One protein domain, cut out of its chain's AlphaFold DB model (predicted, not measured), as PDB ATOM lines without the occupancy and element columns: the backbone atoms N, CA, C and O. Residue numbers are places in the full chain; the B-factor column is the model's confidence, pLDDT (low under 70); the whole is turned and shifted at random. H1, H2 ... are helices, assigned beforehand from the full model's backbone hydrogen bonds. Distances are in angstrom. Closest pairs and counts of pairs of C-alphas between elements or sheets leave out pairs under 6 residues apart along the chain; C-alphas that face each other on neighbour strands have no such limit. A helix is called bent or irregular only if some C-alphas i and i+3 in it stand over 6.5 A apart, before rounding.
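This is residues 286 to 466 of the 568 residues of the protein "DUF4214 domain-containing protein" of Novosphingobium sp. ABRDHK2 (UniProt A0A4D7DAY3). Two lobes of helices, H1 to H5 and H7 to H10, are joined by the long helix H11, whose residues 433 to 444 pack between them, while H6 spans from one lobe toward the other. Residues 448 to 466, of which 448 to 459 belong to H11, stick out from this body as an arm. The printed part has 181 residues with eleven named helices, H1 to H11 in chain order, and no named strand: the class is all helix. The whole is compact, with a radius of gyration of the C-alphas of 17.9 A and spans of 49 by 44 by 29 A.

H1, residues 286 to 299, and H2, residues 306 to 315, form a helical hairpin and only just touch, with 3 pairs of C-alphas within 8 A, the closest those of Ala 299 and Phe 308 at 6.1 A. H3, residues 318 to 329, touches H1 about perpendicular at 76 degrees, C-alphas 289 and 324 closest at 5.1 A. H4, residues 336 to 347, touches H3 with the C-alphas of Arg 343 and Asp 318 closest at 6.5 A. H5, residues 352 to 361, touches H3, with C-alphas 360 and 329 closest at 6.2 A. H6, residues 363 to 371, touches no helix. H7, residues 380 to 392, touches H8, residues 398 to 409, at a steep tilt of 57 degrees, C-alphas 381 and 405 closest at 6.5 A. H9, residues 414 to 422, forms a helical hairpin with H8, C-alphas 417 and 404 closest at 6.8 A. H10, residues 425 to 430, touches H7, C-alphas 427 and 392 closest at 5.2 A. H11, residues 433 to 459, is the hub, touching six helices; among them are H5, C-alphas 360 and 441 closest at 5.3 A, and H9, C-alphas 422 and 435 closest at 5.1 A. Every O i to N i+4 pair is within hydrogen-bond range in H2 to H11, and 8 of 10 are in H1.

H1 begins at C-alpha 286, (191.426, 233.237, 139.487), and is 19.2 A long; it is only just irregular, with C-alphas 294 and 297 6.7 A apart. H7 is 17.5 A long. H11 runs 36.2 A from C-alpha 433, (194.744, 224.375, 145.718), to C-alpha 459, (213.210, 233.309, 175.572).

The two C-alphas farthest apart are those of Thr 398 and Gly 465, at 56.8 A. The printed part has no cut, and no link between helices is long. Mean pLDDT of the printed part is 78.3; residues 296 to 314, 369 to 378, 437 and 440 to 466 are under 70.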
ATOM      1  N   ASP A 286     191.075 234.642 139.708       79.31
ATOM      2  CA  ASP A 286     191.426 233.237 139.487       79.31
ATOM      3  C   ASP A 286     192.905 233.069 139.111       79.31
ATOM      4  O   ASP A 286     193.579 232.195 139.656       79.31
ATOM      5  N   GLU A 287     193.459 233.968 138.296       78.75
ATOM      6  CA  GLU A 287     194.904 234.010 138.037       78.75
ATOM      7  C   GLU A 287     195.701 234.357 139.304       78.75
ATOM      8  O   GLU A 287     196.749 233.761 139.563       78.75
ATOM      9  N   ALA A 288     195.183 235.257 140.147       80.69
ATOM     10  CA  ALA A 288     195.780 235.558 141.447       80.69
ATOM     11  C   ALA A 288     195.740 234.346 142.401       80.69
ATOM     12  O   ALA A 288     196.698 234.102 143.134       80.69
ATOM     13  N   VAL A 289     194.681 233.529 142.373       79.69
ATOM     14  CA  VAL A 289     194.600 232.279 143.151       79.69
ATOM     15  C   VAL A 289     195.633 231.256 142.667       79.69
ATOM     16  O   VAL A 289     196.315 230.650 143.494       79.69
ATOM     17  N   VAL A 290     195.795 231.086 141.350       77.38
ATOM     18  CA  VAL A 290     196.816 230.193 140.763       77.38
ATOM     19  C   VAL A 290     198.230 230.669 141.115       77.38
ATOM     20  O   VAL A 290     199.091 229.864 141.485       77.38
ATOM     21  N   TRP A 291     198.461 231.982 141.082       82.56
ATOM     22  CA  TRP A 291     199.723 232.578 141.511       82.56
ATOM     23  C   TRP A 291     199.990 232.335 143.003       82.56
ATOM     24  O   TRP A 291     201.068 231.859 143.359       82.56
ATOM     25  N   LEU A 292     199.007 232.566 143.888       76.12
ATOM     26  CA  LEU A 292     199.149 232.266 145.321       76.12
ATOM     27  C   LEU A 292     199.458 230.787 145.549       76.12
ATOM     28  O   LEU A 292     200.367 230.471 146.310       76.12
ATOM     29  N   ALA A 293     198.767 229.878 144.862       73.38
ATOM     30  CA  ALA A 293     199.023 228.446 144.986       73.38
ATOM     31  C   ALA A 293     200.464 228.061 144.600       73.38
ATOM     32  O   ALA A 293     201.026 227.150 145.206       73.38
ATOM     33  N   SER A 294     201.067 228.779 143.646       73.94
ATOM     34  CA  SER A 294     202.417 228.510 143.130       73.94
ATOM     35  C   SER A 294     203.533 229.159 143.965       73.94
ATOM     36  O   SER A 294     204.595 228.567 144.149       73.94
ATOM     37  N   TYR A 295     203.302 230.364 144.500       71.25
ATOM     38  CA  TYR A 295     204.342 231.184 145.144       71.25
ATOM     39  C   TYR A 295     204.166 231.364 146.659       71.25
ATOM     40  O   TYR A 295     205.149 231.602 147.368       71.25
ATOM     41  N   ALA A 296     202.948 231.224 147.192       65.00
ATOM     42  CA  ALA A 296     202.697 231.399 148.622       65.00
ATOM     43  C   ALA A 296     203.203 230.213 149.457       65.00
ATOM     44  O   ALA A 296     203.552 230.401 150.620       65.00
ATOM     45  N   GLU A 297     203.300 229.005 148.890       61.62
ATOM     46  CA  GLU A 297     203.830 227.834 149.601       61.62
ATOM     47  C   GLU A 297     205.330 228.005 149.966       61.62
ATOM     48  O   GLU A 297     205.658 227.885 151.154       61.62
ATOM     49  N   PRO A 298     206.231 228.397 149.036       63.22
ATOM     50  CA  PRO A 298     207.601 228.797 149.370       63.22
ATOM     51  C   PRO A 298     207.685 230.040 150.269       63.22
ATOM     52  O   PRO A 298     208.534 230.096 151.158       63.22
ATOM     53  N   ALA A 299     206.808 231.034 150.077       59.75
ATOM     54  CA  ALA A 299     206.821 232.289 150.841       59.75
ATOM     55  C   ALA A 299     206.333 232.140 152.291       59.75
ATOM     56  O   ALA A 299     206.789 232.839 153.198       59.75
ATOM     57  N   MET A 300     205.443 231.179 152.538       63.09
ATOM     58  CA  MET A 300     205.108 230.712 153.879       63.09
ATOM     59  C   MET A 300     206.169 229.752 154.442       63.09
ATOM     60  O   MET A 300     206.027 229.298 155.575       63.09
ATOM     61  N   GLY A 301     207.258 229.498 153.707       63.03
ATOM     62  CA  GLY A 301     208.499 228.807 154.080       63.03
ATOM     63  C   GLY A 301     209.461 229.614 154.980       63.03
ATOM     64  O   GLY A 301     209.073 230.612 155.589       63.03
ATOM     65  N   ASP A 302     210.683 229.094 155.176       46.88
ATOM     66  CA  ASP A 302     211.638 229.455 156.253       46.88
ATOM     67  C   ASP A 302     212.359 230.813 156.082       46.88
ATOM     68  O   ASP A 302     213.297 231.121 156.813       46.88
ATOM     69  N   GLY A 303     211.887 231.678 155.187       51.31
ATOM     70  CA  GLY A 303     212.388 233.042 155.042       51.31
ATOM     71  C   GLY A 303     211.278 233.983 154.599       51.31
ATOM     72  O   GLY A 303     210.397 233.594 153.837       51.31
ATOM     73  N   VAL A 304     211.307 235.228 155.086       47.78
ATOM     74  CA  VAL A 304     210.533 236.317 154.478       47.78
ATOM     75  C   VAL A 304     211.068 236.457 153.061       47.78
ATOM     76  O   VAL A 304     212.118 237.061 152.851       47.78
ATOM     77  N   SER A 305     210.395 235.847 152.089       61.34
ATOM     78  CA  SER A 305     210.692 236.153 150.702       61.34
ATOM     79  C   SER A 305     210.225 237.584 150.492       61.34
ATOM     80  O   SER A 305     209.038 237.834 150.299       61.34
ATOM     81  N   ILE A 306     211.153 238.538 150.588       56.31
ATOM     82  CA  ILE A 306     210.910 239.936 150.214       56.31
ATOM     83  C   ILE A 306     210.318 239.962 148.801       56.31
ATOM     84  O   ILE A 306     209.420 240.748 148.541       56.31
ATOM     85  N   ALA A 307     210.714 239.023 147.934       58.66
ATOM     86  CA  ALA A 307     210.122 238.847 146.616       58.66
ATOM     87  C   ALA A 307     208.616 238.530 146.652       58.66
ATOM     88  O   ALA A 307     207.899 239.023 145.796       58.66
ATOM     89  N   PHE A 308     208.101 237.783 147.637       68.94
ATOM     90  CA  PHE A 308     206.656 237.558 147.775       68.94
ATOM     91  C   PHE A 308     205.916 238.812 148.234       68.94
ATOM     92  O   PHE A 308     204.904 239.157 147.641       68.94
ATOM     93  N   GLU A 309     206.407 239.504 149.265       68.44
ATOM     94  CA  GLU A 309     205.751 240.724 149.762       68.44
ATOM     95  C   GLU A 309     205.833 241.861 148.736       68.44
ATOM     96  O   GLU A 309     204.866 242.592 148.545       68.44
ATOM     97  N   VAL A 310     206.951 241.965 148.013       63.34
ATOM     98  CA  VAL A 310     207.111 242.906 146.902       63.34
ATOM     99  C   VAL A 310     206.211 242.507 145.737       63.34
ATOM    100  O   VAL A 310     205.484 243.362 145.249       63.34
ATOM    101  N   ALA A 311     206.176 241.242 145.308       65.69
ATOM    102  CA  ALA A 311     205.327 240.822 144.191       65.69
ATOM    103  C   ALA A 311     203.834 240.921 144.530       65.69
ATOM    104  O   ALA A 311     203.073 241.497 143.764       65.69
ATOM    105  N   ALA A 312     203.409 240.459 145.706       66.50
ATOM    106  CA  ALA A 312     202.035 240.629 146.148       66.50
ATOM    107  C   ALA A 312     201.719 242.127 146.264       66.50
ATOM    108  O   ALA A 312     200.806 242.607 145.595       66.50
ATOM    109  N   GLY A 313     202.488 242.874 147.064       69.06
ATOM    110  CA  GLY A 313     202.252 244.280 147.407       69.06
ATOM    111  C   GLY A 313     202.310 245.261 146.235       69.06
ATOM    112  O   GLY A 313     201.550 246.225 146.227       69.06
ATOM    113  N   SER A 314     203.176 245.022 145.247       69.31
ATOM    114  CA  SER A 314     203.330 245.908 144.083       69.31
ATOM    115  C   SER A 314     202.398 245.569 142.921       69.31
ATOM    116  O   SER A 314     202.066 246.462 142.142       69.31
ATOM    117  N   ILE A 315     201.959 244.310 142.798       75.25
ATOM    118  CA  ILE A 315     201.169 243.856 141.647       75.25
ATOM    119  C   ILE A 315     199.668 243.900 141.953       75.25
ATOM    120  O   ILE A 315     198.878 244.197 141.056       75.25
ATOM    121  N   TRP A 316     199.249 243.632 143.197       82.56
ATOM    122  CA  TRP A 316     197.828 243.509 143.551       82.56
ATOM    123  C   TRP A 316     197.347 244.607 144.483       82.56
ATOM    124  O   TRP A 316     198.033 244.991 145.433       82.56
ATOM    125  N   THR A 317     196.108 245.043 144.263       90.88
ATOM    126  CA  THR A 317     195.377 245.844 145.249       90.88
ATOM    127  C   THR A 317     195.066 244.996 146.482       90.88
ATOM    128  O   THR A 317     194.949 243.773 146.398       90.88
ATOM    129  N   ASP A 318     194.881 245.638 147.635       92.50
ATOM    130  CA  ASP A 318     194.501 244.918 148.855       92.50
ATOM    131  C   ASP A 318     193.199 244.127 148.657       92.50
ATOM    132  O   ASP A 318     193.097 242.992 149.111       92.50
ATOM    133  N   GLU A 319     192.231 244.663 147.906       93.12
ATOM    134  CA  GLU A 319     190.966 243.968 147.641       93.12
ATOM    135  C   GLU A 319     191.126 242.708 146.785       93.12
ATOM    136  O   GLU A 319     190.532 241.676 147.099       93.12
ATOM    137  N   THR A 320     191.934 242.772 145.723       90.19
ATOM    138  CA  THR A 320     192.192 241.607 144.858       90.19
ATOM    139  C   THR A 320     192.971 240.535 145.609       90.19
ATOM    140  O   THR A 320     192.620 239.356 145.529       90.19
ATOM    141  N   PHE A 321     193.947 240.942 146.426       91.31
ATOM    142  CA  PHE A 321     194.672 240.036 147.309       91.31
ATOM    143  C   PHE A 321     193.751 239.371 148.340       91.31
ATOM    144  O   PHE A 321     193.783 238.150 148.475       91.31
ATOM    145  N   ILE A 322     192.899 240.133 149.036       94.62
ATOM    146  CA  ILE A 322     191.950 239.592 150.024       94.62
ATOM    147  C   ILE A 322     190.984 238.601 149.357       94.62
ATOM    148  O   ILE A 322     190.775 237.502 149.869       94.62
ATOM    149  N   ALA A 323     190.415 238.955 148.201       92.50
ATOM    150  CA  ALA A 323     189.494 238.079 147.482       92.50
ATOM    151  C   ALA A 323     190.161 236.759 147.060       92.50
ATOM    152  O   ALA A 323     189.582 235.686 147.257       92.50
ATOM    153  N   ALA A 324     191.391 236.829 146.543       85.50
ATOM    154  CA  ALA A 324     192.176 235.650 146.196       85.50
ATOM    155  C   ALA A 324     192.541 234.825 147.442       85.50
ATOM    156  O   ALA A 324     192.417 233.604 147.419       85.50
ATOM    157  N   ALA A 325     192.900 235.468 148.555       88.38
ATOM    158  CA  ALA A 325     193.223 234.811 149.819       88.38
ATOM    159  C   ALA A 325     192.038 234.015 150.390       88.38
ATOM    160  O   ALA A 325     192.208 232.861 150.779       88.38
ATOM    161  N   PHE A 326     190.823 234.573 150.388       93.00
ATOM    162  CA  PHE A 326     189.616 233.851 150.815       93.00
ATOM    163  C   PHE A 326     189.292 232.680 149.890       93.00
ATOM    164  O   PHE A 326     189.017 231.576 150.361       93.00
ATOM    165  N   ARG A 327     189.365 232.885 148.571       86.81
ATOM    166  CA  ARG A 327     189.107 231.810 147.608       86.81
ATOM    167  C   ARG A 327     190.156 230.704 147.711       86.81
ATOM    168  O   ARG A 327     189.819 229.537 147.573       86.81
ATOM    169  N   TRP A 328     191.398 231.047 148.016       82.25
ATOM    170  CA  TRP A 328     192.489 230.091 148.140       82.25
ATOM    171  C   TRP A 328     192.470 229.324 149.475       82.25
ATOM    172  O   TRP A 328     192.540 228.093 149.487       82.25
ATOM    173  N   VAL A 329     192.327 230.024 150.605       83.19
ATOM    174  CA  VAL A 329     192.355 229.416 151.951       83.19
ATOM    175  C   VAL A 329     191.007 228.801 152.325       83.19
ATOM    176  O   VAL A 329     190.951 227.682 152.828       83.19
ATOM    177  N   LEU A 330     189.916 229.525 152.075       86.75
ATOM    178  CA  LEU A 330     188.562 229.160 152.499       86.75
ATOM    179  C   LEU A 330     187.697 228.633 151.353       86.75
ATOM    180  O   LEU A 330     186.551 228.263 151.595       86.75
ATOM    181  N   GLY A 331     188.198 228.591 150.112       82.75
ATOM    182  CA  GLY A 331     187.488 228.021 148.960       82.75
ATOM    183  C   GLY A 331     186.104 228.617 148.705       82.75
ATOM    184  O   GLY A 331     185.203 227.903 148.261       82.75
ATOM    185  N   ARG A 332     185.916 229.895 149.042       90.75
ATOM    186  CA  ARG A 332     184.684 230.667 148.834       90.75
ATOM    187  C   ARG A 332     185.025 232.123 148.491       90.75
ATOM    188  O   ARG A 332     186.133 232.563 148.801       90.75
ATOM    189  N   PRO A 333     184.118 232.892 147.864       92.69
ATOM    190  CA  PRO A 333     184.320 234.331 147.713       92.69
ATOM    191  C   PRO A 333     184.318 235.044 149.076       92.69
ATOM    192  O   PRO A 333     183.644 234.612 150.016       92.69
ATOM    193  N   VAL A 334     185.067 236.147 149.164       95.81
ATOM    194  CA  VAL A 334     185.066 237.025 150.342       95.81
ATOM    195  C   VAL A 334     183.742 237.791 150.438       95.81
ATOM    196  O   VAL A 334     183.298 238.407 149.464       95.81
ATOM    197  N   ASP A 335     183.117 237.742 151.612       96.75
ATOM    198  CA  ASP A 335     181.922 238.529 151.937       96.75
ATOM    199  C   ASP A 335     182.274 240.009 152.202       96.75
ATOM    200  O   ASP A 335     183.444 240.403 152.188       96.75
ATOM    201  N   ALA A 336     181.262 240.871 152.348       96.12
ATOM    202  CA  ALA A 336     181.483 242.308 152.526       96.12
ATOM    203  C   ALA A 336     182.214 242.619 153.847       96.12
ATOM    204  O   ALA A 336     183.180 243.385 153.844       96.12
ATOM    205  N   ASP A 337     181.808 241.968 154.938       95.94
ATOM    206  CA  ASP A 337     182.339 242.211 156.282       95.94
ATOM    207  C   ASP A 337     183.791 241.741 156.413       95.94
ATOM    208  O   ASP A 337     184.659 242.477 156.879       95.94
ATOM    209  N   GLY A 338     184.095 240.537 155.931       95.00
ATOM    210  CA  GLY A 338     185.437 239.970 155.897       95.00
ATOM    211  C   GLY A 338     186.376 240.790 155.020       95.00
ATOM    212  O   GLY A 338     187.528 241.018 155.396       95.00
ATOM    213  N   ARG A 339     185.889 241.302 153.885       96.81
ATOM    214  CA  ARG A 339     186.674 242.201 153.032       96.81
ATOM    215  C   ARG A 339     187.046 243.478 153.775       96.81
ATOM    216  O   ARG A 339     188.221 243.838 153.780       96.81
ATOM    217  N   GLU A 340     186.078 244.133 154.408       96.12
ATOM    218  CA  GLU A 340     186.319 245.386 155.126       96.12
ATOM    219  C   GLU A 340     187.227 245.181 156.343       96.12
ATOM    220  O   GLU A 340     188.193 245.922 156.531       96.12
ATOM    221  N   HIS A 341     186.989 244.119 157.112       95.81
ATOM    222  CA  HIS A 341     187.802 243.745 158.267       95.81
ATOM    223  C   HIS A 341     189.280 243.585 157.907       95.81
ATOM    224  O   HIS A 341     190.153 244.211 158.515       95.81
ATOM    225  N   TYR A 342     189.583 242.784 156.885       96.25
ATOM    226  CA  TYR A 342     190.971 242.548 156.494       96.25
ATOM    227  C   TYR A 342     191.598 243.734 155.762       96.25
ATOM    228  O   TYR A 342     192.794 243.974 155.920       96.25
ATOM    229  N   ARG A 343     190.808 244.536 155.041       96.38
ATOM    230  CA  ARG A 343     191.273 245.799 154.452       96.38
ATOM    231  C   ARG A 343     191.723 246.782 155.533       96.38
ATOM    232  O   ARG A 343     192.789 247.384 155.410       96.38
ATOM    233  N   LEU A 344     190.951 246.921 156.614       95.75
ATOM    234  CA  LEU A 344     191.331 247.744 157.764       95.75
ATOM    235  C   LEU A 344     192.587 247.199 158.450       95.75
ATOM    236  O   LEU A 344     193.497 247.974 158.743       95.75
ATOM    237  N   LYS A 345     192.700 245.879 158.637       94.38
ATOM    238  CA  LYS A 345     193.914 245.281 159.214       94.38
ATOM    239  C   LYS A 345     195.164 245.531 158.363       94.38
ATOM    240  O   LYS A 345     196.189 245.918 158.923       94.38
ATOM    241  N   LEU A 346     195.088 245.385 157.034       92.56
ATOM    242  CA  LEU A 346     196.212 245.684 156.131       92.56
ATOM    243  C   LEU A 346     196.649 247.156 156.232       92.56
ATOM    244  O   LEU A 346     197.843 247.454 156.224       92.56
ATOM    245  N   ARG A 347     195.702 248.086 156.433       93.06
ATOM    246  CA  ARG A 347     196.011 249.507 156.686       93.06
ATOM    247  C   ARG A 347     196.705 249.742 158.028       93.06
ATOM    248  O   ARG A 347     197.577 250.603 158.118       93.06
ATOM    249  N   VAL A 348     196.368 248.969 159.060       89.81
ATOM    250  CA  VAL A 348     196.967 249.052 160.409       89.81
ATOM    251  C   VAL A 348     198.230 248.173 160.511       89.81
ATOM    252  O   VAL A 348     198.535 247.589 161.546       89.81
ATOM    253  N   ARG A 349     199.016 248.120 159.425       87.69
ATOM    254  CA  ARG A 349     200.309 247.417 159.307       87.69
ATOM    255  C   ARG A 349     200.267 245.889 159.423       87.69
ATOM    256  O   ARG A 349     201.327 245.293 159.600       87.69
ATOM    257  N   MET A 350     199.110 245.239 159.282       90.62
ATOM    258  CA  MET A 350     199.103 243.790 159.058       90.62
ATOM    259  C   MET A 350     199.732 243.501 157.695       90.62
ATOM    260  O   MET A 350     199.360 244.098 156.686       90.62
ATOM    261  N   THR A 351     200.688 242.586 157.652       88.94
ATOM    262  CA  THR A 351     201.270 242.128 156.389       88.94
ATOM    263  C   THR A 351     200.313 241.184 155.665       88.94
ATOM    264  O   THR A 351     199.476 240.505 156.268       88.94
ATOM    265  N   ARG A 352     200.447 241.088 154.344       87.38
ATOM    266  CA  ARG A 352     199.642 240.179 153.516       87.38
ATOM    267  C   ARG A 352     199.885 238.715 153.875       87.38
ATOM    268  O   ARG A 352     198.950 237.915 153.901       87.38
ATOM    269  N   ARG A 353     201.115 238.372 154.258       80.94
ATOM    270  CA  ARG A 353     201.424 237.089 154.889       80.94
ATOM    271  C   ARG A 353     200.655 236.866 156.189       80.94
ATOM    272  O   ARG A 353     200.083 235.794 156.359       80.94
ATOM    273  N   GLU A 354     200.663 237.821 157.115       84.00
ATOM    274  CA  GLU A 354     199.932 237.682 158.382       84.00
ATOM    275  C   GLU A 354     198.442 237.463 158.142       84.00
ATOM    276  O   GLU A 354     197.844 236.632 158.817       84.00
ATOM    277  N   LEU A 355     197.859 238.134 157.148       91.81
ATOM    278  CA  LEU A 355     196.474 237.912 156.741       91.81
ATOM    279  C   LEU A 355     196.231 236.463 156.308       91.81
ATOM    280  O   LEU A 355     195.285 235.836 156.781       91.81
ATOM    281  N   LEU A 356     197.087 235.907 155.442       84.31
ATOM    282  CA  LEU A 356     196.969 234.508 155.015       84.31
ATOM    283  C   LEU A 356     197.067 233.545 156.202       84.31
ATOM    284  O   LEU A 356     196.343 232.553 156.242       84.31
ATOM    285  N   LEU A 357     197.922 233.854 157.182       79.31
ATOM    286  CA  LEU A 357     198.054 233.078 158.415       79.31
ATOM    287  C   LEU A 357     196.820 233.202 159.320       79.31
ATOM    288  O   LEU A 357     196.414 232.206 159.914       79.31
ATOM    289  N   ASP A 358     196.224 234.390 159.425       88.44
ATOM    290  CA  ASP A 358     195.005 234.646 160.206       88.44
ATOM    291  C   ASP A 358     193.812 233.890 159.601       88.44
ATOM    292  O   ASP A 358     193.130 233.137 160.296       88.44
ATOM    293  N   LEU A 359     193.644 233.961 158.274       88.31
ATOM    294  CA  LEU A 359     192.641 233.176 157.550       88.31
ATOM    295  C   LEU A 359     192.856 231.675 157.728       88.31
ATOM    296  O   LEU A 359     191.910 230.961 158.052       88.31
ATOM    297  N   ALA A 360     194.093 231.205 157.573       79.69
ATOM    298  CA  ALA A 360     194.486 229.807 157.746       79.69
ATOM    299  C   ALA A 360     194.166 229.252 159.145       79.69
ATOM    300  O   ALA A 360     193.968 228.047 159.304       79.69
ATOM    301  N   ARG A 361     194.142 230.121 160.159       79.69
ATOM    302  CA  ARG A 361     193.880 229.775 161.563       79.69
ATOM    303  C   ARG A 361     192.442 230.003 161.992       79.69
ATOM    304  O   ARG A 361     192.083 229.586 163.090       79.69
ATOM    305  N   SER A 362     191.643 230.667 161.163       87.88
ATOM    306  CA  SER A 362     190.251 230.951 161.481       87.88
ATOM    307  C   SER A 362     189.475 229.665 161.769       87.88
ATOM    308  O   SER A 362     189.728 228.607 161.180       87.88
ATOM    309  N   GLU A 363     188.479 229.761 162.651       80.56
ATOM    310  CA  GLU A 363     187.545 228.657 162.877       80.56
ATOM    311  C   GLU A 363     186.846 228.241 161.590       80.56
ATOM    312  O   GLU A 363     186.462 227.091 161.455       80.56
ATOM    313  N   GLU A 364     186.693 229.153 160.633       84.19
ATOM    314  CA  GLU A 364     186.115 228.852 159.336       84.19
ATOM    315  C   GLU A 364     187.043 227.999 158.466       84.19
ATOM    316  O   GLU A 364     186.577 227.035 157.866       84.19
ATOM    317  N   ALA A 365     188.351 228.281 158.435       80.12
ATOM    318  CA  ALA A 365     189.319 227.396 157.787       80.12
ATOM    319  C   ALA A 365     189.320 226.021 158.459       80.12
ATOM    320  O   ALA A 365     189.257 225.002 157.774       80.12
ATOM    321  N   ALA A 366     189.313 225.984 159.795       74.06
ATOM    322  CA  ALA A 366     189.210 224.737 160.542       74.06
ATOM    323  C   ALA A 366     187.903 223.997 160.212       74.06
ATOM    324  O   ALA A 366     187.937 222.824 159.855       74.06
ATOM    325  N   ARG A 367     186.751 224.673 160.248       76.44
ATOM    326  CA  ARG A 367     185.455 224.098 159.876       76.44
ATOM    327  C   ARG A 367     185.484 223.629 158.438       76.44
ATOM    328  O   ARG A 367     185.167 222.487 158.216       76.44
ATOM    329  N   ARG A 368     185.965 224.378 157.454       75.38
ATOM    330  CA  ARG A 368     186.058 223.866 156.079       75.38
ATOM    331  C   ARG A 368     186.895 222.587 155.984       75.38
ATOM    332  O   ARG A 368     186.508 221.662 155.273       75.38
ATOM    333  N   LEU A 369     188.006 222.515 156.715       67.19
ATOM    334  CA  LEU A 369     188.833 221.312 156.784       67.19
ATOM    335  C   LEU A 369     188.130 220.131 157.475       67.19
ATOM    336  O   LEU A 369     188.386 218.984 157.116       67.19
ATOM    337  N   TYR A 370     187.249 220.394 158.445       63.53
ATOM    338  CA  TYR A 370     186.614 219.373 159.289       63.53
ATOM    339  C   TYR A 370     185.114 219.126 159.024       63.53
ATOM    340  O   TYR A 370     184.576 218.145 159.520       63.53
ATOM    341  N   ASP A 371     184.437 220.004 158.294       62.72
ATOM    342  CA  ASP A 371     182.976 220.167 158.138       62.72
ATOM    343  C   ASP A 371     182.573 220.156 156.654       62.72
ATOM    344  O   ASP A 371     181.387 220.141 156.334       62.72
ATOM    345  N   GLY A 372     183.543 220.095 155.727       60.09
ATOM    346  CA  GLY A 372     183.263 219.629 154.373       60.09
ATOM    347  C   GLY A 372     182.523 218.296 154.484       60.09
ATOM    348  O   GLY A 372     183.022 217.370 155.121       60.09
ATOM    349  N   SER A 373     181.315 218.223 153.927       53.19
ATOM    350  CA  SER A 373     180.306 217.165 154.121       53.19
ATOM    351  C   SER A 373     180.808 215.718 153.977       53.19
ATOM    352  O   SER A 373     180.184 214.794 154.495       53.19
ATOM    353  N   ALA A 374     181.969 215.506 153.358       54.75
ATOM    354  CA  ALA A 374     182.677 214.230 153.315       54.75
ATOM    355  C   ALA A 374     183.255 213.755 154.671       54.75
ATOM    356  O   ALA A 374     183.458 212.557 154.868       54.75
ATOM    357  N   VAL A 375     183.538 214.662 155.614       56.62
ATOM    358  CA  VAL A 375     184.353 214.383 156.815       56.62
ATOM    359  C   VAL A 375     183.523 214.121 158.076       56.62
ATOM    360  O   VAL A 375     184.012 213.420 158.959       56.62
ATOM    361  N   ARG A 376     182.277 214.603 158.187       53.88
ATOM    362  CA  ARG A 376     181.459 214.412 159.409       53.88
ATOM    363  C   ARG A 376     180.424 213.294 159.355       53.88
ATOM    364  O   ARG A 376     180.069 212.783 160.409       53.88
ATOM    365  N   GLY A 377     179.973 212.881 158.171       58.38
ATOM    366  CA  GLY A 377     178.906 211.874 158.039       58.38
ATOM    367  C   GLY A 377     179.347 210.508 157.511       58.38
ATOM    368  O   GLY A 377     178.589 209.547 157.590       58.38
ATOM    369  N   ALA A 378     180.553 210.403 156.954       63.09
ATOM    370  CA  ALA A 378     180.974 209.215 156.227       63.09
ATOM    371  C   ALA A 378     181.955 208.361 157.055       63.09
ATOM    372  O   ALA A 378     182.823 208.886 157.766       63.09
ATOM    373  N   GLY A 379     181.818 207.031 156.976       88.62
ATOM    374  CA  GLY A 379     182.771 206.087 157.573       88.62
ATOM    375  C   GLY A 379     184.206 206.338 157.085       88.62
ATOM    376  O   GLY A 379     184.409 206.974 156.050       88.62
ATOM    377  N   ASN A 380     185.210 205.842 157.819       92.94
ATOM    378  CA  ASN A 380     186.639 206.117 157.567       92.94
ATOM    379  C   ASN A 380     187.050 205.914 156.097       92.94
ATOM    380  O   ASN A 380     187.794 206.721 155.548       92.94
ATOM    381  N   ARG A 381     186.500 204.894 155.430       93.81
ATOM    382  CA  ARG A 381     186.746 204.616 154.008       93.81
ATOM    383  C   ARG A 381     186.280 205.740 153.075       93.81
ATOM    384  O   ARG A 381     187.050 206.183 152.231       93.81
ATOM    385  N   ASN A 382     185.049 206.221 153.238       89.00
ATOM    386  CA  ASN A 382     184.487 207.286 152.399       89.00
ATOM    387  C   ASN A 382     185.222 208.609 152.627       89.00
ATOM    388  O   ASN A 382     185.526 209.321 151.675       89.00
ATOM    389  N   PHE A 383     185.575 208.886 153.885       90.00
ATOM    390  CA  PHE A 383     186.437 210.007 154.237       90.00
ATOM    391  C   PHE A 383     187.770 209.964 153.471       90.00
ATOM    392  O   PHE A 383     188.170 210.971 152.891       90.00
ATOM    393  N   LEU A 384     188.437 208.804 153.418       93.06
ATOM    394  CA  LEU A 384     189.696 208.651 152.683       93.06
ATOM    395  C   LEU A 384     189.516 208.836 151.180       93.06
ATOM    396  O   LEU A 384     190.312 209.533 150.565       93.06
ATOM    397  N   MET A 385     188.464 208.274 150.586       91.75
ATOM    398  CA  MET A 385     188.203 208.456 149.154       91.75
ATOM    399  C   MET A 385     188.048 209.938 148.793       91.75
ATOM    400  O   MET A 385     188.673 210.400 147.842       91.75
ATOM    401  N   SER A 386     187.303 210.701 149.597       86.81
ATOM    402  CA  SER A 386     187.180 212.150 149.410       86.81
ATOM    403  C   SER A 386     188.475 212.907 149.706       86.81
ATOM    404  O   SER A 386     188.750 213.907 149.053       86.81
ATOM    405  N   ALA A 387     189.288 212.452 150.662       88.88
ATOM    406  CA  ALA A 387     190.586 213.056 150.955       88.88
ATOM    407  C   ALA A 387     191.577 212.896 149.790       88.88
ATOM    408  O   ALA A 387     192.296 213.840 149.467       88.88
ATOM    409  N   TYR A 388     191.607 211.727 149.149       93.38
ATOM    410  CA  TYR A 388     192.433 211.484 147.965       93.38
ATOM    411  C   TYR A 388     191.982 212.347 146.785       93.38
ATOM    412  O   TYR A 388     192.811 213.021 146.175       93.38
ATOM    413  N   ASP A 389     190.677 212.408 146.529       88.44
ATOM    414  CA  ASP A 389     190.126 213.237 145.458       88.44
ATOM    415  C   ASP A 389     190.437 214.724 145.692       88.44
ATOM    416  O   ASP A 389     191.015 215.400 144.847       88.44
ATOM    417  N   LEU A 390     190.199 215.216 146.909       83.25
ATOM    418  CA  LEU A 390     190.411 216.619 147.253       83.25
ATOM    419  C   LEU A 390     191.891 217.041 147.244       83.25
ATOM    420  O   LEU A 390     192.218 218.155 146.835       83.25
ATOM    421  N   LEU A 391     192.795 216.193 147.748       86.44
ATOM    422  CA  LEU A 391     194.202 216.565 147.958       86.44
ATOM    423  C   LEU A 391     195.117 216.164 146.810       86.44
ATOM    424  O   LEU A 391     196.143 216.820 146.598       86.44
ATOM    425  N   LEU A 392     194.775 215.094 146.102       90.88
ATOM    426  CA  LEU A 392     195.594 214.505 145.049       90.88
ATOM    427  C   LEU A 392     194.915 214.566 143.676       90.88
ATOM    428  O   LEU A 392     195.565 214.226 142.692       90.88
ATOM    429  N   ASN A 393     193.649 215.001 143.599       90.38
ATOM    430  CA  ASN A 393     192.850 215.028 142.369       90.38
ATOM    431  C   ASN A 393     192.813 213.659 141.663       90.38
ATOM    432  O   ASN A 393     192.880 213.568 140.436       90.38
ATOM    433  N   ARG A 394     192.788 212.578 142.457       94.19
ATOM    434  CA  ARG A 394     192.716 211.183 141.999       94.19
ATOM    435  C   ARG A 394     191.981 210.320 143.020       94.19
ATOM    436  O   ARG A 394     191.986 210.619 144.209       94.19
ATOM    437  N   GLY A 395     191.440 209.189 142.574       94.06
ATOM    438  CA  GLY A 395     190.931 208.157 143.481       94.06
ATOM    439  C   GLY A 395     192.043 207.506 144.314       94.06
ATOM    440  O   GLY A 395     193.195 207.414 143.874       94.06
ATOM    441  N   ALA A 396     191.689 207.037 145.514       95.25
ATOM    442  CA  ALA A 396     192.582 206.246 146.355       95.25
ATOM    443  C   ALA A 396     192.868 204.886 145.703       95.25
ATOM    444  O   ALA A 396     191.944 204.162 145.334       95.25
ATOM    445  N   ASP A 397     194.144 204.534 145.577       96.94
ATOM    446  CA  ASP A 397     194.576 203.189 145.199       96.94
ATOM    447  C   ASP A 397     194.383 202.216 146.374       96.94
ATOM    448  O   ASP A 397     194.343 202.632 147.532       96.94
ATOM    449  N   THR A 398     194.250 200.916 146.092       97.12
ATOM    450  CA  THR A 398     193.929 199.904 147.117       97.12
ATOM    451  C   THR A 398     194.937 199.904 148.268       97.12
ATOM    452  O   THR A 398     194.533 199.929 149.428       97.12
ATOM    453  N   GLY A 399     196.237 199.961 147.958       96.50
ATOM    454  CA  GLY A 399     197.299 199.963 148.967       96.50
ATOM    455  C   GLY A 399     197.314 201.243 149.804       96.50
ATOM    456  O   GLY A 399     197.366 201.183 151.034       96.50
ATOM    457  N   GLY A 400     197.204 202.408 149.159       95.81
ATOM    458  CA  GLY A 400     197.089 203.690 149.849       95.81
ATOM    459  C   GLY A 400     195.845 203.782 150.740       95.81
ATOM    460  O   GLY A 400     195.920 204.302 151.857       95.81
ATOM    461  N   LEU A 401     194.708 203.251 150.286       97.06
ATOM    462  CA  LEU A 401     193.465 203.221 151.052       97.06
ATOM    463  C   LEU A 401     193.591 202.330 152.294       97.06
ATOM    464  O   LEU A 401     193.245 202.774 153.386       97.06
ATOM    465  N   GLU A 402     194.109 201.109 152.143       97.12
ATOM    466  CA  GLU A 402     194.312 200.166 153.251       97.12
ATOM    467  C   GLU A 402     195.285 200.714 154.300       97.12
ATOM    468  O   GLU A 402     194.995 200.658 155.496       97.12
ATOM    469  N   TYR A 403     196.390 201.328 153.869       97.31
ATOM    470  CA  TYR A 403     197.376 201.926 154.768       97.31
ATOM    471  C   TYR A 403     196.772 203.018 155.663       97.31
ATOM    472  O   TYR A 403     196.953 203.011 156.886       97.31
ATOM    473  N   TYR A 404     196.050 203.973 155.073       97.00
ATOM    474  CA  TYR A 404     195.462 205.061 155.852       97.00
ATOM    475  C   TYR A 404     194.225 204.627 156.637       97.00
ATOM    476  O   TYR A 404     193.960 205.200 157.693       97.00
ATOM    477  N   LEU A 405     193.498 203.607 156.177       97.06
ATOM    478  CA  LEU A 405     192.385 203.028 156.924       97.06
ATOM    479  C   LEU A 405     192.894 202.333 158.191       97.06
ATOM    480  O   LEU A 405     192.420 202.654 159.275       97.06
ATOM    481  N   ALA A 406     193.958 201.530 158.083       96.62
ATOM    482  CA  ALA A 406     194.624 200.933 159.238       96.62
ATOM    483  C   ALA A 406     195.141 201.992 160.231       96.62
ATOM    484  O   ALA A 406     195.029 201.810 161.442       96.62
ATOM    485  N   LYS A 407     195.660 203.133 159.747       96.25
ATOM    486  CA  LYS A 407     196.039 204.264 160.616       96.25
ATOM    487  C   LYS A 407     194.845 204.848 161.374       96.25
ATOM    488  O   LYS A 407     194.975 205.122 162.566       96.25
ATOM    489  N   LEU A 408     193.716 205.069 160.700       94.56
ATOM    490  CA  LEU A 408     192.502 205.591 161.338       94.56
ATOM    491  C   LEU A 408     191.940 204.599 162.361       94.56
ATOM    492  O   LEU A 408     191.552 205.010 163.452       94.56
ATOM    493  N   ASP A 409     191.953 203.306 162.042       95.19
ATOM    494  CA  ASP A 409     191.465 202.248 162.930       95.19
ATOM    495  C   ASP A 409     192.392 202.043 164.142       95.19
ATOM    496  O   ASP A 409     191.926 201.736 165.237       95.19
ATOM    497  N   ALA A 410     193.691 202.328 163.994       95.62
ATOM    498  CA  ALA A 410     194.649 202.419 165.098       95.62
ATOM    499  C   ALA A 410     194.507 203.705 165.947       95.62
ATOM    500  O   ALA A 410     195.323 203.953 166.835       95.62
ATOM    501  N   GLY A 411     193.496 204.541 165.683       92.62
ATOM    502  CA  GLY A 411     193.187 205.742 166.462       92.62
ATOM    503  C   GLY A 411     193.859 207.028 165.972       92.62
ATOM    504  O   GLY A 411     193.786 208.049 166.660       92.62
ATOM    505  N   ALA A 412     194.503 207.035 164.798       89.94
ATOM    506  CA  ALA A 412     194.978 208.286 164.214       89.94
ATOM    507  C   ALA A 412     193.788 209.199 163.885       89.94
ATOM    508  O   ALA A 412     192.771 208.766 163.342       89.94
ATOM    509  N   SER A 413     193.913 210.494 164.172       86.88
ATOM    510  CA  SER A 413     192.849 211.435 163.832       86.88
ATOM    511  C   SER A 413     192.781 211.666 162.317       86.88
ATOM    512  O   SER A 413     193.797 211.700 161.618       86.88
ATOM    513  N   ARG A 414     191.570 211.908 161.803       87.19
ATOM    514  CA  ARG A 414     191.328 212.283 160.396       87.19
ATOM    515  C   ARG A 414     192.184 213.476 159.949       87.19
ATOM    516  O   ARG A 414     192.689 213.490 158.830       87.19
ATOM    517  N   GLY A 415     192.423 214.434 160.847       80.38
ATOM    518  CA  GLY A 415     193.310 215.573 160.591       80.38
ATOM    519  C   GLY A 415     194.772 215.173 160.360       80.38
ATOM    520  O   GLY A 415     195.408 215.707 159.455       80.38
ATOM    521  N   ILE A 416     195.297 214.203 161.119       81.56
ATOM    522  CA  ILE A 416     196.659 213.675 160.913       81.56
ATOM    523  C   ILE A 416     196.764 212.990 159.548       81.56
ATOM    524  O   ILE A 416     197.752 213.171 158.844       81.56
ATOM    525  N   VAL A 417     195.732 212.255 159.138       89.75
ATOM    526  CA  VAL A 417     195.723 211.565 157.843       89.75
ATOM    527  C   VAL A 417     195.640 212.532 156.660       89.75
ATOM    528  O   VAL A 417     196.424 212.398 155.723       89.75
ATOM    529  N   LEU A 418     194.762 213.543 156.712       85.81
ATOM    530  CA  LEU A 418     194.716 214.608 155.695       85.81
ATOM    531  C   LEU A 418     196.061 215.315 155.569       85.81
ATOM    532  O   LEU A 418     196.514 215.623 154.470       85.81
ATOM    533  N   LEU A 419     196.711 215.557 156.702       80.94
ATOM    534  CA  LEU A 419     198.014 216.186 156.734       80.94
ATOM    535  C   LEU A 419     199.103 215.303 156.114       80.94
ATOM    536  O   LEU A 419     199.922 215.800 155.339       80.94
ATOM    537  N   ASP A 420     199.134 214.015 156.452       89.94
ATOM    538  CA  ASP A 420     200.078 213.061 155.871       89.94
ATOM    539  C   ASP A 420     199.893 212.976 154.348       89.94
ATOM    540  O   ASP A 420     200.878 213.040 153.609       89.94
ATOM    541  N   LEU A 421     198.642 212.916 153.877       91.44
ATOM    542  CA  LEU A 421     198.302 212.940 152.454       91.44
ATOM    543  C   LEU A 421     198.751 214.239 151.787       91.44
ATOM    544  O   LEU A 421     199.450 214.191 150.777       91.44
ATOM    545  N   ALA A 422     198.444 215.397 152.378       86.38
ATOM    546  CA  ALA A 422     198.849 216.701 151.852       86.38
ATOM    547  C   ALA A 422     200.379 216.855 151.778       86.38
ATOM    548  O   ALA A 422     200.887 217.597 150.937       86.38
ATOM    549  N   ARG A 423     201.130 216.157 152.643       85.25
ATOM    550  CA  ARG A 423     202.604 216.151 152.686       85.25
ATOM    551  C   ARG A 423     203.253 215.067 151.831       85.25
ATOM    552  O   ARG A 423     204.487 215.046 151.745       85.25
ATOM    553  N   SER A 424     202.480 214.178 151.220       92.62
ATOM    554  CA  SER A 424     203.017 213.169 150.310       92.62
ATOM    555  C   SER A 424     203.738 213.829 149.125       92.62
ATOM    556  O   SER A 424     203.496 214.992 148.784       92.62
ATOM    557  N   ALA A 425     204.678 213.107 148.509       90.88
ATOM    558  CA  ALA A 425     205.305 213.571 147.269       90.88
ATOM    559  C   ALA A 425     204.259 213.767 146.162       90.88
ATOM    560  O   ALA A 425     204.343 214.731 145.408       90.88
ATOM    561  N   GLU A 426     203.237 212.918 146.155       91.12
ATOM    562  CA  GLU A 426     202.123 212.979 145.218       91.12
ATOM    563  C   GLU A 426     201.311 214.263 145.365       91.12
ATOM    564  O   GLU A 426     201.039 214.920 144.369       91.12
ATOM    565  N   SER A 427     200.989 214.702 146.588       85.81
ATOM    566  CA  SER A 427     200.240 215.955 146.770       85.81
ATOM    567  C   SER A 427     201.042 217.188 146.355       85.81
ATOM    568  O   SER A 427     200.464 218.181 145.912       85.81
ATOM    569  N   ARG A 428     202.376 217.139 146.474       84.94
ATOM    570  CA  ARG A 428     203.249 218.198 145.941       84.94
ATOM    571  C   ARG A 428     203.251 218.214 144.416       84.94
ATOM    572  O   ARG A 428     203.267 219.289 143.834       84.94
ATOM    573  N   GLN A 429     203.225 217.042 143.789       87.12
ATOM    574  CA  GLN A 429     203.175 216.913 142.332       87.12
ATOM    575  C   GLN A 429     201.798 217.285 141.766       87.12
ATOM    576  O   GLN A 429     201.731 217.911 140.715       87.12
ATOM    577  N   ALA A 430     200.714 216.955 142.472       84.75
ATOM    578  CA  ALA A 430     199.348 217.268 142.060       84.75
ATOM    579  C   ALA A 430     199.019 218.770 142.144       84.75
ATOM    580  O   ALA A 430     198.098 219.223 141.471       84.75
ATOM    581  N   ALA A 431     199.747 219.529 142.978       80.00
ATOM    582  CA  ALA A 431     199.622 220.984 143.135       80.00
ATOM    583  C   ALA A 431     198.174 221.486 143.323       80.00
ATOM    584  O   ALA A 431     197.818 222.588 142.906       80.00
ATOM    585  N   THR A 432     197.323 220.679 143.968       81.31
ATOM    586  CA  THR A 432     195.928 221.050 144.212       81.31
ATOM    587  C   THR A 432     195.869 222.254 145.147       81.31
ATOM    588  O   THR A 432     196.612 222.334 146.129       81.31
ATOM    589  N   VAL A 433     194.945 223.181 144.879       73.69
ATOM    590  CA  VAL A 433     194.744 224.375 145.718       73.69
ATOM    591  C   VAL A 433     194.547 223.978 147.182       73.69
ATOM    592  O   VAL A 433     195.179 224.540 148.069       73.69
ATOM    593  N   THR A 434     193.735 222.950 147.439       73.75
ATOM    594  CA  THR A 434     193.469 222.466 148.796       73.75
ATOM    595  C   THR A 434     194.685 221.803 149.441       73.75
ATOM    596  O   THR A 434     194.945 222.051 150.619       73.75
ATOM    597  N   GLY A 435     195.466 221.018 148.690       75.62
ATOM    598  CA  GLY A 435     196.717 220.434 149.174       75.62
ATOM    599  C   GLY A 435     197.743 221.501 149.561       75.62
ATOM    600  O   GLY A 435     198.315 221.440 150.653       75.62
ATOM    601  N   SER A 436     197.923 222.520 148.718       74.25
ATOM    602  CA  SER A 436     198.819 223.652 148.985       74.25
ATOM    603  C   SER A 436     198.357 224.485 150.186       74.25
ATOM    604  O   SER A 436     199.166 224.790 151.065       74.25
ATOM    605  N   SER A 437     197.056 224.779 150.296       67.69
ATOM    606  CA  SER A 437     196.482 225.495 151.446       67.69
ATOM    607  C   SER A 437     196.664 224.718 152.756       67.69
ATOM    608  O   SER A 437     197.073 225.291 153.762       67.69
ATOM    609  N   LEU A 438     196.457 223.397 152.758       71.25
ATOM    610  CA  LEU A 438     196.667 222.555 153.942       71.25
ATOM    611  C   LEU A 438     198.127 222.490 154.384       71.25
ATOM    612  O   LEU A 438     198.421 222.598 155.580       71.25
ATOM    613  N   ARG A 439     199.056 222.351 153.433       78.94
ATOM    614  CA  ARG A 439     200.492 222.411 153.728       78.94
ATOM    615  C   ARG A 439     200.881 223.770 154.302       78.94
ATOM    616  O   ARG A 439     201.637 223.820 155.272       78.94
ATOM    617  N   ALA A 440     200.340 224.856 153.758       67.31
ATOM    618  CA  ALA A 440     200.564 226.205 154.256       67.31
ATOM    619  C   ALA A 440     200.032 226.412 155.686       67.31
ATOM    620  O   ALA A 440     200.793 226.843 156.555       67.31
ATOM    621  N   ILE A 441     198.778 226.028 155.957       65.44
ATOM    622  CA  ILE A 441     198.157 226.062 157.296       65.44
ATOM    623  C   ILE A 441     198.998 225.255 158.291       65.44
ATOM    624  O   ILE A 441     199.268 225.686 159.416       65.44
ATOM    625  N   TRP A 442     199.470 224.080 157.883       68.88
ATOM    626  CA  TRP A 442     200.292 223.257 158.753       68.88
ATOM    627  C   TRP A 442     201.679 223.843 158.996       68.88
ATOM    628  O   TRP A 442     202.130 223.865 160.138       68.88
ATOM    629  N   ASN A 443     202.359 224.348 157.968       69.31
ATOM    630  CA  ASN A 443     203.651 225.014 158.131       69.31
ATOM    631  C   ASN A 443     203.515 226.230 159.065       69.31
ATOM    632  O   ASN A 443     204.353 226.425 159.949       69.31
ATOM    633  N   ALA A 444     202.416 226.978 158.950       63.69
ATOM    634  CA  ALA A 444     202.050 228.073 159.842       63.69
ATOM    635  C   ALA A 444     201.841 227.631 161.304       63.69
ATOM    636  O   ALA A 444     202.339 228.281 162.228       63.69
ATOM    637  N   ASN A 445     201.140 226.519 161.534       60.97
ATOM    638  CA  ASN A 445     200.838 226.003 162.877       60.97
ATOM    639  C   ASN A 445     202.017 225.255 163.513       60.97
ATOM    640  O   ASN A 445     202.304 225.420 164.701       60.97
ATOM    641  N   ARG A 446     202.782 224.495 162.723       66.69
ATOM    642  CA  ARG A 446     204.046 223.888 163.150       66.69
ATOM    643  C   ARG A 446     205.061 224.957 163.499       66.69
ATOM    644  O   ARG A 446     205.849 224.728 164.405       66.69
ATOM    645  N   ARG A 447     205.044 226.119 162.838       62.34
ATOM    646  CA  ARG A 447     205.829 227.277 163.270       62.34
ATOM    647  C   ARG A 447     205.241 228.005 164.454       62.34
ATOM    648  O   ARG A 447     206.045 228.477 165.219       62.34
ATOM    649  N   GLN A 448     203.936 228.046 164.704       57.69
ATOM    650  CA  GLN A 448     203.463 228.472 166.030       57.69
ATOM    651  C   GLN A 448     204.036 227.541 167.099       57.69
ATOM    652  O   GLN A 448     204.551 228.004 168.094       57.69
ATOM    653  N   SER A 449     204.042 226.231 166.859       52.25
ATOM    654  CA  SER A 449     204.563 225.252 167.818       52.25
ATOM    655  C   SER A 449     206.086 225.304 167.926       52.25
ATOM    656  O   SER A 449     206.622 225.240 169.018       52.25
ATOM    657  N   ARG A 450     206.805 225.480 166.809       54.56
ATOM    658  CA  ARG A 450     208.265 225.621 166.764       54.56
ATOM    659  C   ARG A 450     208.728 226.995 167.184       54.56
ATOM    660  O   ARG A 450     209.784 227.056 167.760       54.56
ATOM    661  N   ALA A 451     208.006 228.066 166.899       49.06
ATOM    662  CA  ALA A 451     208.279 229.408 167.387       49.06
ATOM    663  C   ALA A 451     207.834 229.518 168.832       49.06
ATOM    664  O   ALA A 451     208.543 230.163 169.551       49.06
ATOM    665  N   ASN A 452     206.802 228.831 169.318       48.84
ATOM    666  CA  ASN A 452     206.535 228.712 170.753       48.84
ATOM    667  C   ASN A 452     207.588 227.843 171.433       48.84
ATOM    668  O   ASN A 452     207.992 228.183 172.526       48.84
ATOM    669  N   TYR A 453     208.108 226.807 170.770       49.25
ATOM    670  CA  TYR A 453     209.196 225.962 171.274       49.25
ATOM    671  C   TYR A 453     210.571 226.643 171.177       49.25
ATOM    672  O   TYR A 453     211.426 226.457 172.029       49.25
ATOM    673  N   VAL A 454     210.817 227.448 170.142       49.53
ATOM    674  CA  VAL A 454     212.039 228.234 169.909       49.53
ATOM    675  C   VAL A 454     211.958 229.554 170.653       49.53
ATOM    676  O   VAL A 454     212.989 230.010 171.096       49.53
ATOM    677  N   LEU A 455     210.789 230.146 170.875       43.03
ATOM    678  CA  LEU A 455     210.567 231.222 171.839       43.03
ATOM    679  C   LEU A 455     210.639 230.636 173.246       43.03
ATOM    680  O   LEU A 455     211.322 231.219 174.055       43.03
ATOM    681  N   GLU A 456     210.133 229.445 173.556       47.53
ATOM    682  CA  GLU A 456     210.468 228.766 174.820       47.53
ATOM    683  C   GLU A 456     211.983 228.601 174.933       47.53
ATOM    684  O   GLU A 456     212.569 228.989 175.933       47.53
ATOM    685  N   ARG A 457     212.667 228.131 173.887       45.81
ATOM    686  CA  ARG A 457     214.107 227.828 173.927       45.81
ATOM    687  C   ARG A 457     215.032 229.053 173.811       45.81
ATOM    688  O   ARG A 457     216.137 229.015 174.348       45.81
ATOM    689  N   LEU A 458     214.614 230.135 173.149       41.88
ATOM    690  CA  LEU A 458     215.342 231.403 172.961       41.88
ATOM    691  C   LEU A 458     214.900 232.478 173.963       41.88
ATOM    692  O   LEU A 458     215.753 233.238 174.411       41.88
ATOM    693  N   LEU A 459     213.638 232.519 174.401       43.28
ATOM    694  CA  LEU A 459     213.210 233.309 175.572       43.28
ATOM    695  C   LEU A 459     213.702 232.674 176.882       43.28
ATOM    696  O   LEU A 459     213.841 233.384 177.872       43.28
ATOM    697  N   CYS A 460     214.075 231.385 176.893       46.34
ATOM    698  CA  CYS A 460     214.936 230.825 177.943       46.34
ATOM    699  C   CYS A 460     216.412 231.255 177.824       46.34
ATOM    700  O   CYS A 460     217.170 230.998 178.753       46.34
ATOM    701  N   ARG A 461     216.855 231.880 176.719       49.44
ATOM    702  CA  ARG A 461     218.286 232.141 176.472       49.44
ATOM    703  C   ARG A 461     218.706 233.580 176.160       49.44
ATOM    704  O   ARG A 461     219.909 233.808 176.241       49.44
ATOM    705  N   ARG A 462     217.837 234.548 175.803       49.22
ATOM    706  CA  ARG A 462     218.375 235.852 175.337       49.22
ATOM    707  C   ARG A 462     217.689 237.192 175.639       49.22
ATOM    708  O   ARG A 462     218.321 238.188 175.315       49.22
ATOM    709  N   LEU A 463     216.524 237.305 176.289       51.19
ATOM    710  CA  LEU A 463     216.002 238.635 176.693       51.19
ATOM    711  C   LEU A 463     215.281 238.611 178.067       51.19
ATOM    712  O   LEU A 463     214.110 238.236 178.132       51.19
ATOM    713  N   PRO A 464     215.943 239.041 179.166       52.12
ATOM    714  CA  PRO A 464     215.403 239.001 180.536       52.12
ATOM    715  C   PRO A 464     214.153 239.863 180.781       52.12
ATOM    716  O   PRO A 464     213.301 239.497 181.589       52.12
ATOM    717  N   GLY A 465     213.993 240.984 180.068       53.19
ATOM    718  CA  GLY A 465     212.874 241.915 180.289       53.19
ATOM    719  C   GLY A 465     211.501 241.363 179.885       53.19
ATOM    720  O   GLY A 465     210.489 241.712 180.485       53.19
ATOM    721  N   TRP A 466     211.453 240.446 178.915       47.47
ATOM    722  CA  TRP A 466     210.184 239.927 178.393       47.47
ATOM    723  C   TRP A 466     209.585 238.823 179.280       47.47
ATOM    724  O   TRP A 466     208.367 238.719 179.388       47.47
TER     725      TRP A 466